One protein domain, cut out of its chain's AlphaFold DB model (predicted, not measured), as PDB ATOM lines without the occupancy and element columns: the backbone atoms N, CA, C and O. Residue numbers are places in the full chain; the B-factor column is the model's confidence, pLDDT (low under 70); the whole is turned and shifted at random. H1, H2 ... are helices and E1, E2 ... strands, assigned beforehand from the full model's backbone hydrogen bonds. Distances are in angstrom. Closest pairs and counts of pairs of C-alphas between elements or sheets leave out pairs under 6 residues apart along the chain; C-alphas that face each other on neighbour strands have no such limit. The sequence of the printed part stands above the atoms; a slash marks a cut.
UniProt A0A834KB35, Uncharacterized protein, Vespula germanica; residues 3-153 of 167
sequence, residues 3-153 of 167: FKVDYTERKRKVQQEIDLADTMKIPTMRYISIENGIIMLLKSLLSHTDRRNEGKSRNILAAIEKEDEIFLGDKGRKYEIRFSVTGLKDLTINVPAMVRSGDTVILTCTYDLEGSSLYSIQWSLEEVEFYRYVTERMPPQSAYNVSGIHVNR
ATOM      1  N   PHE A   3     203.409 298.904 184.615       73.56
ATOM      2  CA  PHE A   3     204.325 299.411 183.582       73.56
ATOM      3  C   PHE A   3     204.770 300.854 183.828       73.56
ATOM      4  O   PHE A   3     204.162 301.574 184.619       73.56
ATOM      5  N   LYS A   4     205.869 301.250 183.173       79.56
ATOM      6  CA  LYS A   4     206.507 302.562 183.338       79.56
ATOM      7  C   LYS A   4     206.152 303.508 182.193       79.56
ATOM      8  O   LYS A   4     206.214 303.109 181.027       79.56
ATOM      9  N   VAL A   5     205.827 304.749 182.537       74.56
ATOM     10  CA  VAL A   5     205.524 305.827 181.591       74.56
ATOM     11  C   VAL A   5     206.343 307.057 181.944       74.56
ATOM     12  O   VAL A   5     206.319 307.492 183.092       74.56
ATOM     13  N   ASP A   6     207.020 307.619 180.951       78.62
ATOM     14  CA  ASP A   6     207.688 308.912 181.054       78.62
ATOM     15  C   ASP A   6     206.728 310.000 180.561       78.62
ATOM     16  O   ASP A   6     206.224 309.938 179.431       78.62
ATOM     17  N   TYR A   7     206.456 310.987 181.412       74.31
ATOM     18  CA  TYR A   7     205.599 312.123 181.073       74.31
ATOM     19  C   TYR A   7     206.456 313.317 180.679       74.31
ATOM     20  O   TYR A   7     207.393 313.649 181.389       74.31
ATOM     21  N   THR A   8     206.156 313.986 179.569       70.12
ATOM     22  CA  THR A   8     206.943 315.143 179.109       70.12
ATOM     23  C   THR A   8     206.047 316.241 178.551       70.12
ATOM     24  O   THR A   8     205.268 315.988 177.630       70.12
ATOM     25  N   GLU A   9     206.212 317.482 178.994       63.53
ATOM     26  CA  GLU A   9     205.631 318.634 178.306       63.53
ATOM     27  C   GLU A   9     206.476 319.040 177.094       63.53
ATOM     28  O   GLU A   9     207.686 319.248 177.186       63.53
ATOM     29  N   ARG A  10     205.829 319.253 175.943       57.41
ATOM     30  CA  ARG A  10     206.435 320.038 174.859       57.41
ATOM     31  C   ARG A  10     206.326 321.519 175.213       57.41
ATOM     32  O   ARG A  10     205.427 322.205 174.732       57.41
ATOM     33  N   LYS A  11     207.245 322.036 176.027       52.72
ATOM     34  CA  LYS A  11     207.352 323.486 176.227       52.72
ATOM     35  C   LYS A  11     207.838 324.129 174.921       52.72
ATOM     36  O   LYS A  11     208.959 323.879 174.476       52.72
ATOM     37  N   ARG A  12     207.010 324.968 174.279       45.59
ATOM     38  CA  ARG A  12     207.535 325.972 173.337       45.59
ATOM     39  C   ARG A  12     208.421 326.887 174.180       45.59
ATOM     40  O   ARG A  12     207.917 327.505 175.108       45.59
ATOM     41  N   LYS A  13     209.731 326.907 173.912       40.66
ATOM     42  CA  LYS A  13     210.697 327.733 174.647       40.66
ATOM     43  C   LYS A  13     210.227 329.191 174.679       40.66
ATOM     44  O   LYS A  13     210.365 329.895 173.686       40.66
ATOM     45  N   VAL A  14     209.748 329.634 175.833       47.50
ATOM     46  CA  VAL A  14     209.894 331.014 176.285       47.50
ATOM     47  C   VAL A  14     210.524 330.914 177.667       47.50
ATOM     48  O   VAL A  14     210.073 330.161 178.525       47.50
ATOM     49  N   GLN A  15     211.685 331.545 177.782       45.28
ATOM     50  CA  GLN A  15     212.564 331.535 178.941       45.28
ATOM     51  C   GLN A  15     211.855 332.169 180.151       45.28
ATOM     52  O   GLN A  15     211.139 333.145 179.968       45.28
ATOM     53  N   GLN A  16     212.157 331.654 181.350       46.84
ATOM     54  CA  GLN A  16     211.743 332.126 182.686       46.84
ATOM     55  C   GLN A  16     210.324 331.767 183.144       46.84
ATOM     56  O   GLN A  16     209.406 332.560 183.027       46.84
ATOM     57  N   GLU A  17     210.208 330.611 183.799       45.00
ATOM     58  CA  GLU A  17     209.522 330.497 185.096       45.00
ATOM     59  C   GLU A  17     209.909 329.150 185.724       45.00
ATOM     60  O   GLU A  17     209.501 328.085 185.261       45.00
ATOM     61  N   ILE A  18     210.780 329.194 186.733       56.50
ATOM     62  CA  ILE A  18     210.994 328.085 187.664       56.50
ATOM     63  C   ILE A  18     210.152 328.453 188.877       56.50
ATOM     64  O   ILE A  18     210.459 329.464 189.495       56.50
ATOM     65  N   ASP A  19     209.076 327.702 189.125       47.62
ATOM     66  CA  ASP A  19     208.494 327.390 190.443       47.62
ATOM     67  C   ASP A  19     207.077 326.809 190.266       47.62
ATOM     68  O   ASP A  19     206.226 327.379 189.593       47.62
ATOM     69  N   LEU A  20     206.825 325.624 190.844       48.50
ATOM     70  CA  LEU A  20     205.555 324.860 190.862       48.50
ATOM     71  C   LEU A  20     204.927 324.431 189.509       48.50
ATOM     72  O   LEU A  20     204.191 323.441 189.483       48.50
ATOM     73  N   ALA A  21     205.254 325.089 188.397       49.94
ATOM     74  CA  ALA A  21     204.671 324.880 187.067       49.94
ATOM     75  C   ALA A  21     205.232 323.674 186.282       49.94
ATOM     76  O   ALA A  21     204.768 323.392 185.182       49.94
ATOM     77  N   ASP A  22     206.211 322.941 186.823       54.50
ATOM     78  CA  ASP A  22     206.760 321.729 186.186       54.50
ATOM     79  C   ASP A  22     205.996 320.455 186.546       54.50
ATOM     80  O   ASP A  22     206.334 319.369 186.071       54.50
ATOM     81  N   THR A  23     204.969 320.562 187.391       54.38
ATOM     82  CA  THR A  23     204.147 319.411 187.744       54.38
ATOM     83  C   THR A  23     202.955 319.314 186.811       54.38
ATOM     84  O   THR A  23     201.993 320.072 186.903       54.38
ATOM     85  N   MET A  24     203.009 318.332 185.921       59.31
ATOM     86  CA  MET A  24     201.904 317.971 185.059       59.31
ATOM     87  C   MET A  24     200.813 317.321 185.909       59.31
ATOM     88  O   MET A  24     201.025 316.315 186.602       59.31
ATOM     89  N   LYS A  25     199.597 317.857 185.820       61.66
ATOM     90  CA  LYS A  25     198.413 317.078 186.172       61.66
ATOM     91  C   LYS A  25     198.371 315.921 185.178       61.66
ATOM     92  O   LYS A  25     198.223 316.181 183.987       61.66
ATOM     93  N   ILE A  26     198.517 314.669 185.639       59.84
ATOM     94  CA  ILE A  26     198.286 313.529 184.742       59.84
ATOM     95  C   ILE A  26     196.874 313.736 184.178       59.84
ATOM     96  O   ILE A  26     195.941 313.849 184.989       59.84
ATOM     97  N   PRO A  27     196.711 313.866 182.844       56.50
ATOM     98  CA  PRO A  27     195.394 314.057 182.256       56.50
ATOM     99  C   PRO A  27     194.531 312.897 182.727       56.50
ATOM    100  O   PRO A  27     195.049 311.791 182.890       56.50
ATOM    101  N   THR A  28     193.272 313.173 183.071       56.50
ATOM    102  CA  THR A  28     192.408 312.191 183.731       56.50
ATOM    103  C   THR A  28     192.468 310.902 182.931       56.50
ATOM    104  O   THR A  28     191.996 310.839 181.798       56.50
ATOM    105  N   MET A  29     193.143 309.901 183.485       61.28
ATOM    106  CA  MET A  29     193.249 308.617 182.835       61.28
ATOM    107  C   MET A  29     191.868 308.016 182.965       61.28
ATOM    108  O   MET A  29     191.445 307.666 184.064       61.28
ATOM    109  N   ARG A  30     191.114 308.072 181.873       60.88
ATOM    110  CA  ARG A  30     189.690 307.817 181.964       60.88
ATOM    111  C   ARG A  30     189.386 306.350 181.838       60.88
ATOM    112  O   ARG A  30     188.488 305.962 182.547       60.88
ATOM    113  N   TYR A  31     190.137 305.565 181.060       67.88
ATOM    114  CA  TYR A  31     189.717 304.204 180.723       67.88
ATOM    115  C   TYR A  31     190.799 303.161 180.973       67.88
ATOM    116  O   TYR A  31     191.912 303.252 180.441       67.88
ATOM    117  N   ILE A  32     190.418 302.119 181.713       72.69
ATOM    118  CA  ILE A  32     191.062 300.808 181.641       72.69
ATOM    119  C   ILE A  32     190.050 299.825 181.069       72.69
ATOM    120  O   ILE A  32     188.961 299.699 181.624       72.69
ATOM    121  N   SER A  33     190.419 299.147 179.979       79.31
ATOM    122  CA  SER A  33     189.648 298.015 179.458       79.31
ATOM    123  C   SER A  33     190.232 296.702 179.966       79.31
ATOM    124  O   SER A  33     191.440 296.503 179.827       79.31
ATOM    125  N   ILE A  34     189.401 295.820 180.529       78.12
ATOM    126  CA  ILE A  34     189.765 294.439 180.886       78.12
ATOM    127  C   ILE A  34     188.800 293.482 180.186       78.12
ATOM    128  O   ILE A  34     187.583 293.547 180.382       78.12
ATOM    129  N   GLU A  35     189.341 292.573 179.381       82.69
ATOM    130  CA  GLU A  35     188.543 291.646 178.573       82.69
ATOM    131  C   GLU A  35     189.006 290.202 178.765       82.69
ATOM    132  O   GLU A  35     190.190 289.934 179.001       82.69
ATOM    133  N   ASN A  36     188.067 289.266 178.624       80.25
ATOM    134  CA  ASN A  36     188.343 287.837 178.523       80.25
ATOM    135  C   ASN A  36     188.268 287.402 177.050       80.25
ATOM    136  O   ASN A  36     187.797 288.143 176.182       80.25
ATOM    137  N   GLY A  37     188.760 286.197 176.754       69.94
ATOM    138  CA  GLY A  37     188.888 285.740 175.364       69.94
ATOM    139  C   GLY A  37     187.540 285.571 174.662       69.94
ATOM    140  O   GLY A  37     187.417 285.860 173.475       69.94
ATOM    141  N   ILE A  38     186.507 285.171 175.413       73.31
ATOM    142  CA  ILE A  38     185.153 284.965 174.889       73.31
ATOM    143  C   ILE A  38     184.564 286.288 174.408       73.31
ATOM    144  O   ILE A  38     184.037 286.353 173.297       73.31
ATOM    145  N   ILE A  39     184.682 287.356 175.203       72.44
ATOM    146  CA  ILE A  39     184.153 288.650 174.789       72.44
ATOM    147  C   ILE A  39     184.896 289.190 173.574       72.44
ATOM    148  O   ILE A  39     184.247 289.702 172.669       72.44
ATOM    149  N   MET A  40     186.215 289.045 173.488       71.94
ATOM    150  CA  MET A  40     186.933 289.543 172.313       71.94
ATOM    151  C   MET A  40     186.545 288.832 171.017       71.94
ATOM    152  O   MET A  40     186.367 289.487 169.987       71.94
ATOM    153  N   LEU A  41     186.299 287.522 171.069       72.00
ATOM    154  CA  LEU A  41     185.726 286.794 169.936       72.00
ATOM    155  C   LEU A  41     184.324 287.306 169.584       72.00
ATOM    156  O   LEU A  41     184.037 287.530 168.409       72.00
ATOM    157  N   LEU A  42     183.472 287.563 170.579       78.25
ATOM    158  CA  LEU A  42     182.145 288.140 170.350       78.25
ATOM    159  C   LEU A  42     182.226 289.546 169.741       78.25
ATOM    160  O   LEU A  42     181.521 289.817 168.773       78.25
ATOM    161  N   LYS A  43     183.117 290.417 170.231       77.50
ATOM    162  CA  LYS A  43     183.341 291.757 169.666       77.50
ATOM    163  C   LYS A  43     183.805 291.683 168.217       77.50
ATOM    164  O   LYS A  43     183.278 292.405 167.376       77.50
ATOM    165  N   SER A  44     184.723 290.765 167.912       78.50
ATOM    166  CA  SER A  44     185.175 290.509 166.543       78.50
ATOM    167  C   SER A  44     184.042 289.999 165.650       78.50
ATOM    168  O   SER A  44     183.913 290.440 164.516       78.50
ATOM    169  N   LEU A  45     183.194 289.084 166.120       81.00
ATOM    170  CA  LEU A  45     182.061 288.596 165.325       81.00
ATOM    171  C   LEU A  45     181.033 289.706 165.067       81.00
ATOM    172  O   LEU A  45     180.558 289.869 163.944       81.00
ATOM    173  N   LEU A  46     180.736 290.506 166.091       81.31
ATOM    174  CA  LEU A  46     179.798 291.626 166.010       81.31
ATOM    175  C   LEU A  46     180.337 292.780 165.154       81.31
ATOM    176  O   LEU A  46     179.549 293.473 164.520       81.31
ATOM    177  N   SER A  47     181.657 292.967 165.057       71.94
ATOM    178  CA  SER A  47     182.246 293.976 164.165       71.94
ATOM    179  C   SER A  47     182.148 293.608 162.679       71.94
ATOM    180  O   SER A  47     182.280 294.483 161.831       71.94
ATOM    181  N   HIS A  48     181.917 292.331 162.350       78.81
ATOM    182  CA  HIS A  48     181.771 291.843 160.972       78.81
ATOM    183  C   HIS A  48     180.303 291.741 160.521       78.81
ATOM    184  O   HIS A  48     180.021 291.207 159.446       78.81
ATOM    185  N   THR A  49     179.343 292.235 161.310       78.25
ATOM    186  CA  THR A  49     177.930 292.213 160.907       78.25
ATOM    187  C   THR A  49     177.622 293.242 159.819       78.25
ATOM    188  O   THR A  49     178.054 294.387 159.903       78.25
ATOM    189  N   ASP A  50     176.824 292.838 158.824       79.75
ATOM    190  CA  ASP A  50     176.318 293.695 157.737       79.75
ATOM    191  C   ASP A  50     175.603 294.953 158.287       79.75
ATOM    192  O   ASP A  50     174.965 294.899 159.343       79.75
ATOM    193  N   ARG A  51     175.632 296.067 157.537       81.38
ATOM    194  CA  ARG A  51     175.019 297.368 157.888       81.38
ATOM    195  C   ARG A  51     173.558 297.243 158.328       81.38
ATOM    196  O   ARG A  51     173.103 297.990 159.186       81.38
ATOM    197  N   ARG A  52     172.818 296.267 157.785       82.62
ATOM    198  CA  ARG A  52     171.422 295.975 158.170       82.62
ATOM    199  C   ARG A  52     171.253 295.543 159.632       82.62
ATOM    200  O   ARG A  52     170.184 295.746 160.199       82.62
ATOM    201  N   ASN A  53     172.283 294.953 160.236       80.31
ATOM    202  CA  ASN A  53     172.279 294.477 161.620       80.31
ATOM    203  C   ASN A  53     173.164 295.321 162.547       80.31
ATOM    204  O   ASN A  53     173.161 295.077 163.750       80.31
ATOM    205  N   GLU A  54     173.865 296.331 162.025       80.44
ATOM    206  CA  GLU A  54     174.828 297.139 162.779       80.44
ATOM    207  C   GLU A  54     174.221 297.748 164.053       80.44
ATOM    208  O   GLU A  54     174.822 297.672 165.123       80.44
ATOM    209  N   GLY A  55     172.991 298.270 163.978       80.81
ATOM    210  CA  GLY A  55     172.289 298.811 165.147       80.81
ATOM    211  C   GLY A  55     172.028 297.766 166.240       80.81
ATOM    212  O   GLY A  55     172.183 298.054 167.424       80.81
ATOM    213  N   LYS A  56     171.701 296.523 165.857       81.19
ATOM    214  CA  LYS A  56     171.519 295.416 166.812       81.19
ATOM    215  C   LYS A  56     172.856 295.000 167.420       81.19
ATOM    216  O   LYS A  56     172.932 294.819 168.631       81.19
ATOM    217  N   SER A  57     173.907 294.904 166.607       83.00
ATOM    218  CA  SER A  57     175.256 294.564 167.071       83.00
ATOM    219  C   SER A  57     175.799 295.592 168.059       83.00
ATOM    220  O   SER A  57     176.331 295.205 169.094       83.00
ATOM    221  N   ARG A  58     175.601 296.892 167.799       79.31
ATOM    222  CA  ARG A  58     175.984 297.972 168.725       79.31
ATOM    223  C   ARG A  58     175.272 297.857 170.072       79.31
ATOM    224  O   ARG A  58     175.923 297.983 171.103       79.31
ATOM    225  N   ASN A  59     173.977 297.546 170.074       79.56
ATOM    226  CA  ASN A  59     173.227 297.344 171.316       79.56
ATOM    227  C   ASN A  59     173.715 296.116 172.100       79.56
ATOM    228  O   ASN A  59     173.796 296.165 173.323       79.56
ATOM    229  N   ILE A  60     174.070 295.025 171.412       79.00
ATOM    230  CA  ILE A  60     174.634 293.825 172.052       79.00
ATOM    231  C   ILE A  60     176.021 294.126 172.636       79.00
ATOM    232  O   ILE A  60     176.296 293.736 173.766       79.00
ATOM    233  N   LEU A  61     176.875 294.848 171.904       76.00
ATOM    234  CA  LEU A  61     178.186 295.287 172.394       76.00
ATOM    235  C   LEU A  61     178.054 296.139 173.662       76.00
ATOM    236  O   LEU A  61     178.719 295.848 174.651       76.00
ATOM    237  N   ALA A  62     177.140 297.112 173.660       74.31
ATOM    238  CA  ALA A  62     176.862 297.959 174.818       74.31
ATOM    239  C   ALA A  62     176.306 297.179 176.024       74.31
ATOM    240  O   ALA A  62     176.509 297.581 177.160       74.31
ATOM    241  N   ALA A  63     175.620 296.052 175.801       73.06
ATOM    242  CA  ALA A  63     175.147 295.188 176.885       73.06
ATOM    243  C   ALA A  63     176.252 294.284 177.472       73.06
ATOM    244  O   ALA A  63     176.122 293.800 178.597       73.06
ATOM    245  N   ILE A  64     177.316 294.021 176.707       71.75
ATOM    246  CA  ILE A  64     178.466 293.199 177.117       71.75
ATOM    247  C   ILE A  64     179.530 294.050 177.821       71.75
ATOM    248  O   ILE A  64     180.200 293.576 178.741       71.75
ATOM    249  N   GLU A  65     179.707 295.290 177.374       73.81
ATOM    250  CA  GLU A  65     180.593 296.260 178.005       73.81
ATOM    251  C   GLU A  65     179.918 296.829 179.250       73.81
ATOM    252  O   GLU A  65     178.932 297.553 179.167       73.81
ATOM    253  N   LYS A  66     180.452 296.491 180.424       71.50
ATOM    254  CA  LYS A  66     180.070 297.166 181.660       71.50
ATOM    255  C   LYS A  66     180.982 298.368 181.855       71.50
ATOM    256  O   LYS A  66     182.206 298.226 181.847       71.50
ATOM    257  N   GLU A  67     180.368 299.532 182.013       69.31
ATOM    258  CA  GLU A  67     181.015 300.761 182.463       69.31
ATOM    259  C   GLU A  67     180.722 300.914 183.956       69.31
ATOM    260  O   GLU A  67     179.567 301.091 184.335       69.31
ATOM    261  N   ASP A  68     181.758 300.841 184.792       64.56
ATOM    262  CA  ASP A  68     181.657 301.231 186.198       64.56
ATOM    263  C   ASP A  68     182.587 302.408 186.476       64.56
ATOM    264  O   ASP A  68     183.750 302.450 186.062       64.56
ATOM    265  N   GLU A  69     182.081 303.365 187.239       62.72
ATOM    266  CA  GLU A  69     182.890 304.434 187.794       62.72
ATOM    267  C   GLU A  69     183.415 304.001 189.159       62.72
ATOM    268  O   GLU A  69     182.659 303.909 190.127       62.72
ATOM    269  N   ILE A  70     184.721 303.752 189.255       62.75
ATOM    270  CA  ILE A  70     185.339 303.325 190.513       62.75
ATOM    271  C   ILE A  70     186.276 304.425 191.011       62.75
ATOM    272  O   ILE A  70     187.103 304.978 190.277       62.75
ATOM    273  N   PHE A  71     186.138 304.756 192.293       61.19
ATOM    274  CA  PHE A  71     187.067 305.628 193.000       61.19
ATOM    275  C   PHE A  71     188.298 304.815 193.373       61.19
ATOM    276  O   PHE A  71     188.216 303.913 194.204       61.19
ATOM    277  N   LEU A  72     189.435 305.115 192.749       57.28
ATOM    278  CA  LEU A  72     190.659 304.352 192.960       57.28
ATOM    279  C   LEU A  72     191.767 305.280 193.451       57.28
ATOM    280  O   LEU A  72     192.225 306.179 192.749       57.28
ATOM    281  N   GLY A  73     192.170 305.063 194.701       50.88
ATOM    282  CA  GLY A  73     193.282 305.749 195.346       50.88
ATOM    283  C   GLY A  73     192.892 306.773 196.415       50.88
ATOM    284  O   GLY A  73     191.804 307.348 196.430       50.88
ATOM    285  N   ASP A  74     193.870 307.034 197.279       50.41
ATOM    286  CA  ASP A  74     193.830 307.765 198.558       50.41
ATOM    287  C   ASP A  74     193.393 309.250 198.476       50.41
ATOM    288  O   ASP A  74     193.380 309.972 199.466       50.41
ATOM    289  N   LYS A  75     193.063 309.749 197.274       57.50
ATOM    290  CA  LYS A  75     192.715 311.160 197.010       57.50
ATOM    291  C   LYS A  75     191.437 311.362 196.182       57.50
ATOM    292  O   LYS A  75     191.263 312.429 195.596       57.50
ATOM    293  N   GLY A  76     190.557 310.359 196.098       57.12
ATOM    294  CA  GLY A  76     189.200 310.531 195.555       57.12
ATOM    295  C   GLY A  76     189.118 310.835 194.053       57.12
ATOM    296  O   GLY A  76     188.171 311.484 193.609       57.12
ATOM    297  N   ARG A  77     190.096 310.393 193.248       66.25
ATOM    298  CA  ARG A  77     189.986 310.477 191.784       66.25
ATOM    299  C   ARG A  77     189.075 309.379 191.249       66.25
ATOM    300  O   ARG A  77     189.128 308.232 191.687       66.25
ATOM    301  N   LYS A  78     188.255 309.771 190.282       65.12
ATOM    302  CA  LYS A  78     187.290 308.920 189.599       65.12
ATOM    303  C   LYS A  78     187.908 308.399 188.305       65.12
ATOM    304  O   LYS A  78     188.385 309.203 187.502       65.12
ATOM    305  N   TYR A  79     187.904 307.084 188.132       70.12
ATOM    306  CA  TYR A  79     188.325 306.408 186.908       70.12
ATOM    307  C   TYR A  79     187.100 305.716 186.310       70.12
ATOM    308  O   TYR A  79     186.293 305.153 187.052       70.12
ATOM    309  N   GLU A  80     186.951 305.769 184.989       73.88
ATOM    310  CA  GLU A  80     185.950 304.977 184.276       73.88
ATOM    311  C   GLU A  80     186.602 303.642 183.904       73.88
ATOM    312  O   GLU A  80     187.656 303.565 183.271       73.88
ATOM    313  N   ILE A  81     186.031 302.540 184.358       74.81
ATOM    314  CA  ILE A  81     186.568 301.223 184.042       74.81
ATOM    315  C   ILE A  81     185.568 300.533 183.156       74.81
ATOM    316  O   ILE A  81     184.397 300.377 183.496       74.81
ATOM    317  N   ARG A  82     186.079 300.090 182.012       80.62
ATOM    318  CA  ARG A  82     185.346 299.260 181.079       80.62
ATOM    319  C   ARG A  82     185.815 297.848 181.283       80.62
ATOM    320  O   ARG A  82     186.993 297.530 181.143       80.62
ATOM    321  N   PHE A  83     184.903 296.971 181.625       78.38
ATOM    322  CA  PHE A  83     185.239 295.570 181.730       78.38
ATOM    323  C   PHE A  83     184.175 294.757 181.044       78.38
ATOM    324  O   PHE A  83     182.993 295.086 180.998       78.38
ATOM    325  N   SER A  84     184.637 293.663 180.475       76.88
ATOM    326  CA  SER A  84     183.773 292.683 179.848       76.88
ATOM    327  C   SER A  84     184.113 291.290 180.357       76.88
ATOM    328  O   SER A  84     184.069 290.289 179.653       76.88
ATOM    329  N   VAL A  85     184.499 291.224 181.627       74.00
ATOM    330  CA  VAL A  85     184.800 289.975 182.316       74.00
ATOM    331  C   VAL A  85     183.782 289.776 183.420       74.00
ATOM    332  O   VAL A  85     183.517 290.672 184.219       74.00
ATOM    333  N   THR A  86     183.194 288.587 183.466       72.88
ATOM    334  CA  THR A  86     182.394 288.136 184.603       72.88
ATOM    335  C   THR A  86     183.317 287.775 185.764       72.88
ATOM    336  O   THR A  86     184.323 287.109 185.537       72.88
ATOM    337  N   GLY A  87     182.973 288.174 186.991       72.56
ATOM    338  CA  GLY A  87     183.776 287.849 188.180       72.56
ATOM    339  C   GLY A  87     184.998 288.748 188.393       72.56
ATOM    340  O   GLY A  87     185.927 288.358 189.083       72.56
ATOM    341  N   LEU A  88     185.030 289.948 187.798       80.94
ATOM    342  CA  LEU A  88     186.059 290.938 188.121       80.94
ATOM    343  C   LEU A  88     185.872 291.438 189.565       80.94
ATOM    344  O   LEU A  88     184.828 292.011 189.886       80.94
ATOM    345  N   LYS A  89     186.885 291.244 190.414       80.38
ATOM    346  CA  LYS A  89     186.918 291.692 191.814       80.38
ATOM    347  C   LYS A  89     188.249 292.336 192.183       80.38
ATOM    348  O   LYS A  89     189.232 292.230 191.447       80.38
ATOM    349  N   ASP A  90     188.237 293.048 193.311       81.12
ATOM    350  CA  ASP A  90     189.415 293.657 193.943       81.12
ATOM    351  C   ASP A  90     190.283 294.473 192.971       81.12
ATOM    352  O   ASP A  90     191.516 294.522 193.050       81.12
ATOM    353  N   LEU A  91     189.607 295.128 192.019       81.38
ATOM    354  CA  LEU A  91     190.247 295.977 191.034       81.38
ATOM    355  C   LEU A  91     190.829 297.202 191.736       81.38
ATOM    356  O   LEU A  91     190.094 298.057 192.221       81.38
ATOM    357  N   THR A  92     192.154 297.307 191.745       80.31
ATOM    358  CA  THR A  92     192.862 298.477 192.266       80.31
ATOM    359  C   THR A  92     193.720 299.084 191.176       80.31
ATOM    360  O   THR A  92     194.583 298.418 190.605       80.31
ATOM    361  N   ILE A  93     193.523 300.372 190.914       79.38
ATOM    362  CA  ILE A  93     194.317 301.136 189.957       79.38
ATOM    363  C   ILE A  93     195.102 302.189 190.728       79.38
ATOM    364  O   ILE A  93     194.538 302.980 191.476       79.38
ATOM    365  N   ASN A  94     196.419 302.188 190.545       79.19
ATOM    366  CA  ASN A  94     197.312 303.169 191.133       79.19
ATOM    367  C   ASN A  94     197.961 304.003 190.030       79.19
ATOM    368  O   ASN A  94     198.728 303.491 189.207       79.19
ATOM    369  N   VAL A  95     197.633 305.292 190.040       77.81
ATOM    370  CA  VAL A  95     198.120 306.306 189.108       77.81
ATOM    371  C   VAL A  95     198.418 307.563 189.927       77.81
ATOM    372  O   VAL A  95     197.499 308.103 190.549       77.81
ATOM    373  N   PRO A  96     199.667 308.058 189.947       76.50
ATOM    374  CA  PRO A  96     200.006 309.263 190.693       76.50
ATOM    375  C   PRO A  96     199.152 310.466 190.278       76.50
ATOM    376  O   PRO A  96     198.839 310.665 189.108       76.50
ATOM    377  N   ALA A  97     198.761 311.301 191.240       71.38
ATOM    378  CA  ALA A  97     197.888 312.434 190.944       71.38
ATOM    379  C   ALA A  97     198.589 313.523 190.101       71.38
ATOM    380  O   ALA A  97     197.982 314.169 189.240       71.38
ATOM    381  N   MET A  98     199.870 313.741 190.364       70.69
ATOM    382  CA  MET A  98     200.688 314.777 189.748       70.69
ATOM    383  C   MET A  98     202.076 314.193 189.530       70.69
ATOM    384  O   MET A  98     202.558 313.444 190.382       70.69
ATOM    385  N   VAL A  99     202.689 314.516 188.399       74.00
ATOM    386  CA  VAL A  99     204.018 314.024 188.015       74.00
ATOM    387  C   VAL A  99     204.812 315.187 187.476       74.00
ATOM    388  O   VAL A  99     204.231 316.050 186.821       74.00
ATOM    389  N   ARG A 100     206.111 315.268 187.758       73.12
ATOM    390  CA  ARG A 100     206.903 316.326 187.132       73.12
ATOM    391  C   ARG A 100     207.140 315.962 185.675       73.12
ATOM    392  O   ARG A 100     207.282 314.791 185.333       73.12
ATOM    393  N   SER A 101     207.151 316.961 184.803       74.06
ATOM    394  CA  SER A 101     207.580 316.748 183.426       74.06
ATOM    395  C   SER A 101     209.014 316.211 183.432       74.06
ATOM    396  O   SER A 101     209.899 316.781 184.062       74.06
ATOM    397  N   GLY A 102     209.241 315.121 182.711       74.62
ATOM    398  CA  GLY A 102     210.481 314.355 182.689       74.62
ATOM    399  C   GLY A 102     210.512 313.181 183.670       74.62
ATOM    400  O   GLY A 102     211.404 312.345 183.542       74.62
ATOM    401  N   ASP A 103     209.560 313.072 184.604       79.62
ATOM    402  CA  ASP A 103     209.521 311.953 185.545       79.62
ATOM    403  C   ASP A 103     208.992 310.674 184.888       79.62
ATOM    404  O   ASP A 103     208.037 310.672 184.101       79.62
ATOM    405  N   THR A 104     209.571 309.555 185.321       79.88
ATOM    406  CA  THR A 104     209.021 308.221 185.099       79.88
ATOM    407  C   THR A 104     208.061 307.869 186.226       79.88
ATOM    408  O   THR A 104     208.440 307.870 187.399       79.88
ATOM    409  N   VAL A 105     206.850 307.442 185.883       80.38
ATOM    410  CA  VAL A 105     205.905 306.880 186.853       80.38
ATOM    411  C   VAL A 105     205.514 305.457 186.537       80.38
ATOM    412  O   VAL A 105     205.628 304.976 185.411       80.38
ATOM    413  N   ILE A 106     205.044 304.777 187.577       80.44
ATOM    414  CA  ILE A 106     204.583 303.403 187.512       80.44
ATOM    415  C   ILE A 106     203.060 303.409 187.574       80.44
ATOM    416  O   ILE A 106     202.478 303.822 188.574       80.44
ATOM    417  N   LEU A 107     202.430 302.911 186.516       81.88
ATOM    418  CA  LEU A 107     200.994 302.667 186.475       81.88
ATOM    419  C   LEU A 107     200.745 301.215 186.866       81.88
ATOM    420  O   LEU A 107     201.364 300.308 186.302       81.88
ATOM    421  N   THR A 108     199.867 300.992 187.843       80.12
ATOM    422  CA  THR A 108     199.529 299.643 188.317       80.12
ATOM    423  C   THR A 108     198.027 299.415 188.272       80.12
ATOM    424  O   THR A 108     197.261 300.284 188.658       80.12
ATOM    425  N   CYS A 109     197.616 298.236 187.816       81.69
ATOM    426  CA  CYS A 109     196.248 297.729 187.868       81.69
ATOM    427  C   CYS A 109     196.290 296.306 188.433       81.69
ATOM    428  O   CYS A 109     196.814 295.411 187.771       81.69
ATOM    429  N   THR A 110     195.825 296.085 189.656       83.69
ATOM    430  CA  THR A 110     195.657 294.745 190.239       83.69
ATOM    431  C   THR A 110     194.207 294.333 190.110       83.69
ATOM    432  O   THR A 110     193.329 295.176 190.228       83.69
ATOM    433  N   TYR A 111     193.956 293.059 189.850       84.19
ATOM    434  CA  TYR A 111     192.608 292.557 189.623       84.19
ATOM    435  C   TYR A 111     192.539 291.071 189.989       84.19
ATOM    436  O   TYR A 111     193.553 290.367 189.917       84.19
ATOM    437  N   ASP A 112     191.350 290.610 190.358       85.62
ATOM    438  CA  ASP A 112     190.975 289.201 190.469       85.62
ATOM    439  C   ASP A 112     189.923 288.897 189.395       85.62
ATOM    440  O   ASP A 112     188.965 289.652 189.235       85.62
ATOM    441  N   LEU A 113     190.126 287.832 188.619       82.88
ATOM    442  CA  LEU A 113     189.188 287.390 187.579       82.88
ATOM    443  C   LEU A 113     188.379 286.152 187.988       82.88
ATOM    444  O   LEU A 113     187.725 285.551 187.133       82.88
ATOM    445  N   GLU A 114     188.480 285.717 189.246       84.81
ATOM    446  CA  GLU A 114     187.757 284.567 189.803       84.81
ATOM    447  C   GLU A 114     187.881 283.296 188.942       84.81
ATOM    448  O   GLU A 114     186.920 282.564 188.706       84.81
ATOM    449  N   GLY A 115     189.089 283.034 188.435       78.94
ATOM    450  CA  GLY A 115     189.387 281.874 187.587       78.94
ATOM    451  C   GLY A 115     189.170 282.091 186.083       78.94
ATOM    452  O   GLY A 115     189.514 281.209 185.295       78.94
ATOM    453  N   SER A 116     188.673 283.255 185.656       80.75
ATOM    454  CA  SER A 116     188.604 283.615 184.232       80.75
ATOM    455  C   SER A 116     189.983 283.981 183.669       80.75
ATOM    456  O   SER A 116     190.857 284.504 184.364       80.75
ATOM    457  N   SER A 117     190.192 283.740 182.372       79.94
ATOM    458  CA  SER A 117     191.433 284.115 181.690       79.94
ATOM    459  C   SER A 117     191.420 285.580 181.246       79.94
ATOM    460  O   SER A 117     190.440 286.080 180.690       79.94
ATOM    461  N   LEU A 118     192.547 286.267 181.451       84.31
ATOM    462  CA  LEU A 118     192.763 287.593 180.880       84.31
ATOM    463  C   LEU A 118     193.084 287.462 179.389       84.31
ATOM    464  O   LEU A 118     194.075 286.823 179.024       84.31
ATOM    465  N   TYR A 119     192.336 288.170 178.552       85.69
ATOM    466  CA  TYR A 119     192.670 288.337 177.144       85.69
ATOM    467  C   TYR A 119     193.436 289.632 176.883       85.69
ATOM    468  O   TYR A 119     194.541 289.577 176.335       85.69
ATOM    469  N   SER A 120     192.897 290.781 177.299       86.62
ATOM    470  CA  SER A 120     193.518 292.083 177.043       86.62
ATOM    471  C   SER A 120     193.422 293.033 178.235       86.62
ATOM    472  O   SER A 120     192.500 292.954 179.048       86.62
ATOM    473  N   ILE A 121     194.404 293.934 178.327       86.69
ATOM    474  CA  ILE A 121     194.320 295.152 179.141       86.69
ATOM    475  C   ILE A 121     194.671 296.334 178.250       86.69
ATOM    476  O   ILE A 121     195.740 296.335 177.639       86.69
ATOM    477  N   GLN A 122     193.821 297.353 178.214       87.44
ATOM    478  CA  GLN A 122     194.071 298.587 177.468       87.44
ATOM    479  C   GLN A 122     194.079 299.784 178.413       87.44
ATOM    480  O   GLN A 122     193.227 299.876 179.291       87.44
ATOM    481  N   TRP A 123     195.022 300.699 178.205       86.50
ATOM    482  CA  TRP A 123     195.102 301.972 178.909       86.50
ATOM    483  C   TRP A 123     194.923 303.114 177.916       86.50
ATOM    484  O   TRP A 123     195.650 303.204 176.916       86.50
ATOM    485  N   SER A 124     193.975 303.995 178.225       84.38
ATOM    486  CA  SER A 124     193.686 305.179 177.423       84.38
ATOM    487  C   SER A 124     193.774 306.450 178.260       84.38
ATOM    488  O   SER A 124     193.374 306.500 179.428       84.38
ATOM    489  N   LEU A 125     194.323 307.489 177.643       79.12
ATOM    490  CA  LEU A 125     194.278 308.850 178.137       79.12
ATOM    491  C   LEU A 125     193.121 309.541 177.428       79.12
ATOM    492  O   LEU A 125     193.179 309.699 176.209       79.12
ATOM    493  N   GLU A 126     192.079 309.922 178.170       77.88
ATOM    494  CA  GLU A 126     190.798 310.268 177.539       77.88
ATOM    495  C   GLU A 126     190.440 309.171 176.515       77.88
ATOM    496  O   GLU A 126     190.619 307.994 176.806       77.88
ATOM    497  N   GLU A 127     190.005 309.506 175.308       78.88
ATOM    498  CA  GLU A 127     189.615 308.507 174.304       78.88
ATOM    499  C   GLU A 127     190.799 307.894 173.532       78.88
ATOM    500  O   GLU A 127     190.605 307.030 172.677       78.88
ATOM    501  N   VAL A 128     192.038 308.311 173.819       84.44
ATOM    502  CA  VAL A 128     193.215 307.895 173.050       84.44
ATOM    503  C   VAL A 128     193.991 306.811 173.784       84.44
ATOM    504  O   VAL A 128     194.587 307.022 174.841       84.44
ATOM    505  N   GLU A 129     194.022 305.630 173.186       87.88
ATOM    506  CA  GLU A 129     194.843 304.524 173.651       87.88
ATOM    507  C   GLU A 129     196.337 304.841 173.530       87.88
ATOM    508  O   GLU A 129     196.817 305.232 172.466       87.88
ATOM    509  N   PHE A 130     197.088 304.607 174.608       87.88
ATOM    510  CA  PHE A 130     198.551 304.733 174.611       87.88
ATOM    511  C   PHE A 130     199.263 303.411 174.900       87.88
ATOM    512  O   PHE A 130     200.450 303.268 174.595       87.88
ATOM    513  N   TYR A 131     198.561 302.422 175.459       88.31
ATOM    514  CA  TYR A 131     199.139 301.121 175.769       88.31
ATOM    515  C   TYR A 131     198.101 299.993 175.738       88.31
ATOM    516  O   TYR A 131     196.989 300.147 176.239       88.31
ATOM    517  N   ARG A 132     198.502 298.822 175.230       88.88
ATOM    518  CA  ARG A 132     197.696 297.598 175.254       88.88
ATOM    519  C   ARG A 132     198.535 296.353 175.469       88.88
ATOM    520  O   ARG A 132     199.593 296.176 174.869       88.88
ATOM    521  N   TYR A 133     198.007 295.464 176.294       87.06
ATOM    522  CA  TYR A 133     198.466 294.102 176.488       87.06
ATOM    523  C   TYR A 133     197.456 293.124 175.893       87.06
ATOM    524  O   TYR A 133     196.265 293.275 176.142       87.06
ATOM    525  N   VAL A 134     197.920 292.121 175.146       87.81
ATOM    526  CA  VAL A 134     197.099 291.029 174.601       87.81
ATOM    527  C   VAL A 134     197.829 289.712 174.838       87.81
ATOM    528  O   VAL A 134     198.954 289.542 174.371       87.81
ATOM    529  N   THR A 135     197.199 288.780 175.558       86.31
ATOM    530  CA  THR A 135     197.821 287.515 175.988       86.31
ATOM    531  C   THR A 135     198.305 286.659 174.814       86.31
ATOM    532  O   THR A 135     199.366 286.051 174.910       86.31
ATOM    533  N   GLU A 136     197.562 286.640 173.708       85.44
ATOM    534  CA  GLU A 136     197.814 285.759 172.556       85.44
ATOM    535  C   GLU A 136     198.665 286.405 171.449       85.44
ATOM    536  O   GLU A 136     199.013 285.754 170.466       85.44
ATOM    537  N   ARG A 137     199.011 287.691 171.574       85.81
ATOM    538  CA  ARG A 137     199.771 288.407 170.542       85.81
ATOM    539  C   ARG A 137     201.274 288.251 170.757       85.81
ATOM    540  O   ARG A 137     201.752 288.224 171.888       85.81
ATOM    541  N   MET A 138     202.039 288.264 169.664       85.88
ATOM    542  CA  MET A 138     203.497 288.376 169.699       85.88
ATOM    543  C   MET A 138     203.962 289.611 168.895       85.88
ATOM    544  O   MET A 138     203.734 289.654 167.688       85.88
ATOM    545  N   PRO A 139     204.578 290.634 169.526       86.94
ATOM    546  CA  PRO A 139     204.762 290.784 170.971       86.94
ATOM    547  C   PRO A 139     203.422 291.033 171.695       86.94
ATOM    548  O   PRO A 139     202.519 291.646 171.121       86.94
ATOM    549  N   PRO A 140     203.289 290.626 172.973       84.94
ATOM    550  CA  PRO A 140     202.028 290.743 173.715       84.94
ATOM    551  C   PRO A 140     201.704 292.179 174.139       84.94
ATOM    552  O   PRO A 140     200.726 292.418 174.837       84.94
ATOM    553  N   GLN A 141     202.540 293.142 173.764       87.25
ATOM    554  CA  GLN A 141     202.488 294.524 174.215       87.25
ATOM    555  C   GLN A 141     202.507 295.444 173.002       87.25
ATOM    556  O   GLN A 141     203.255 295.229 172.048       87.25
ATOM    557  N   SER A 142     201.706 296.495 173.045       88.75
ATOM    558  CA  SER A 142     201.699 297.571 172.064       88.75
ATOM    559  C   SER A 142     201.677 298.902 172.798       88.75
ATOM    560  O   SER A 142     200.982 299.052 173.797       88.75
ATOM    561  N   ALA A 143     202.476 299.849 172.316       87.88
ATOM    562  CA  ALA A 143     202.481 301.218 172.809       87.88
ATOM    563  C   ALA A 143     202.247 302.158 171.634       87.88
ATOM    564  O   ALA A 143     202.834 301.958 170.566       87.88
ATOM    565  N   TYR A 144     201.416 303.163 171.863       87.94
ATOM    566  CA  TYR A 144     200.954 304.109 170.862       87.94
ATOM    567  C   TYR A 144     201.367 305.519 171.270       87.94
ATOM    568  O   TYR A 144     201.494 305.832 172.454       87.94
ATOM    569  N   ASN A 145     201.616 306.365 170.274       83.81
ATOM    570  CA  ASN A 145     202.075 307.723 170.516       83.81
ATOM    571  C   ASN A 145     200.912 308.579 171.014       83.81
ATOM    572  O   ASN A 145     199.975 308.850 170.266       83.81
ATOM    573  N   VAL A 146     201.027 309.062 172.245       84.81
ATOM    574  CA  VAL A 146     200.153 310.092 172.801       84.81
ATOM    575  C   VAL A 146     201.025 311.263 173.222       84.81
ATOM    576  O   VAL A 146     202.115 311.079 173.762       84.81
ATOM    577  N   SER A 147     200.584 312.482 172.909       82.56
ATOM    578  CA  SER A 147     201.379 313.681 173.172       82.56
ATOM    579  C   SER A 147     201.746 313.768 174.652       82.56
ATOM    580  O   SER A 147     200.873 313.821 175.513       82.56
ATOM    581  N   GLY A 148     203.048 313.792 174.930       78.81
ATOM    582  CA  GLY A 148     203.586 313.898 176.282       78.81
ATOM    583  C   GLY A 148     203.586 312.609 177.104       78.81
ATOM    584  O   GLY A 148     203.883 312.680 178.291       78.81
ATOM    585  N   ILE A 149     203.300 311.455 176.492       82.00
ATOM    586  CA  ILE A 149     203.390 310.124 177.105       82.00
ATOM    587  C   ILE A 149     204.361 309.264 176.296       82.00
ATOM    588  O   ILE A 149     204.157 309.033 175.104       82.00
ATOM    589  N   HIS A 150     205.384 308.729 176.959       84.81
ATOM    590  CA  HIS A 150     206.297 307.748 176.380       84.81
ATOM    591  C   HIS A 150     206.263 306.470 177.215       84.81
ATOM    592  O   HIS A 150     206.623 306.458 178.390       84.81
ATOM    593  N   VAL A 151     205.802 305.371 176.618       85.00
ATOM    594  CA  VAL A 151     205.693 304.091 177.324       85.00
ATOM    595  C   VAL A 151     206.992 303.305 177.208       85.00
ATOM    596  O   VAL A 151     207.435 302.969 176.106       85.00
ATOM    597  N   ASN A 152     207.562 302.922 178.349       81.06
ATOM    598  CA  ASN A 152     208.730 302.056 178.375       81.06
ATOM    599  C   ASN A 152     208.312 300.586 178.205       81.06
ATOM    600  O   ASN A 152     207.971 299.898 179.167       81.06
ATOM    601  N   ARG A 153     208.378 300.092 176.962       67.19
ATOM    602  CA  ARG A 153     208.029 298.706 176.588       67.19
ATOM    603  C   ARG A 153     208.984 297.639 177.140       67.19
ATOM    604  O   ARG A 153     208.652 296.461 177.119       67.19
TER     605      ARG A 153
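AT A GLANCE: This is residues 3 to 153 of the 167 residues of an uncharacterized protein of Vespula germanica (UniProt A0A834KB35). Two strongly twisted sheets make a sandwich, partly face to face: a larger one of E4, E5, E3, E9, E10 and E11, and a smaller one of E6, E8, E1 and E12. The helical hairpin H1 and H2 sits at one end of the long axis, beside the larger sheet; toward the other end lies the two-stranded ribbon E2 and E7, and beyond it residues 12 to 19 stick out as a loop. The 151 printed residues hold two named helices and twelve named strands, in the order E1 E2 E3 H1 H2 E4 to E12, class mixed. The larger sheet is mixed, the two others antiparallel. The whole is only just loose, close to compact, with a radius of gyration of the C-alphas of 17.9 A, and elongated, spanning 59 by 35 by 30 A.

HOW THE PARTS SIT: The larger sheet runs E4, residues 66 to 71, E5, 78 to 84, E3, 31 to 35, E9, 120 to 125, E10, 128 to 134, and E11, 141 to 143. E4 and E5 are an antiparallel hairpin, with N 81 and O 68 2.8 A apart. E5 and E3 are parallel, N 82 to O 32 being 2.9 A. E3 and E9 are antiparallel, N 33 to O 122 being 3.0 A. E9, E10 and E11 form a meander, each strand the antiparallel neighbour of the one before, with N 123 to O 131 2.8 A and N 142 to O 132 2.8 A. The smaller sheet, antiparallel, runs E6, residues 89 to 94, E8, 104 to 112, E1, 3 to 7, and E12, 149 to 152; N 94 to O 108 is 2.8 A, N 105 to O 5 2.8 A and N 6 to O 150 2.8 A. The sheets' facing parts are 9.1 A centre to centre. E2, residues 23 to 25, and E7, 98 to 100, are antiparallel, N 24 to O 99 being 2.7 A. H1, residues 37 to 47, and H2, 54 to 64, touch, closest at the C-alphas of Leu 46 and Ser 57, 5.5 A, at a shallow tilt of 19 degrees, opposite ways. H1 only grazes the larger sheet with residues 37 to 40. In both helices every O i to N i+4 pair is within hydrogen-bond range.

IN THESE COORDINATES: E1 begins at C-alpha 3 (204.325, 299.411, 183.582). E8 is 26.8 A long, E5 19.3 A, H1 15.4 A and H2 15.3 A. E12 ends at C-alpha 152 (208.730, 302.056, 178.375).

THE WHOLE: The farthest C-alphas, of Gln 16 and Arg 52, are 59.4 A apart. The printed part has no cut; the link E1 to E2 is long. Mean pLDDT of the printed part is 74.3, and 37 residues are under 70, among them 9 to 31 and 67 to 78.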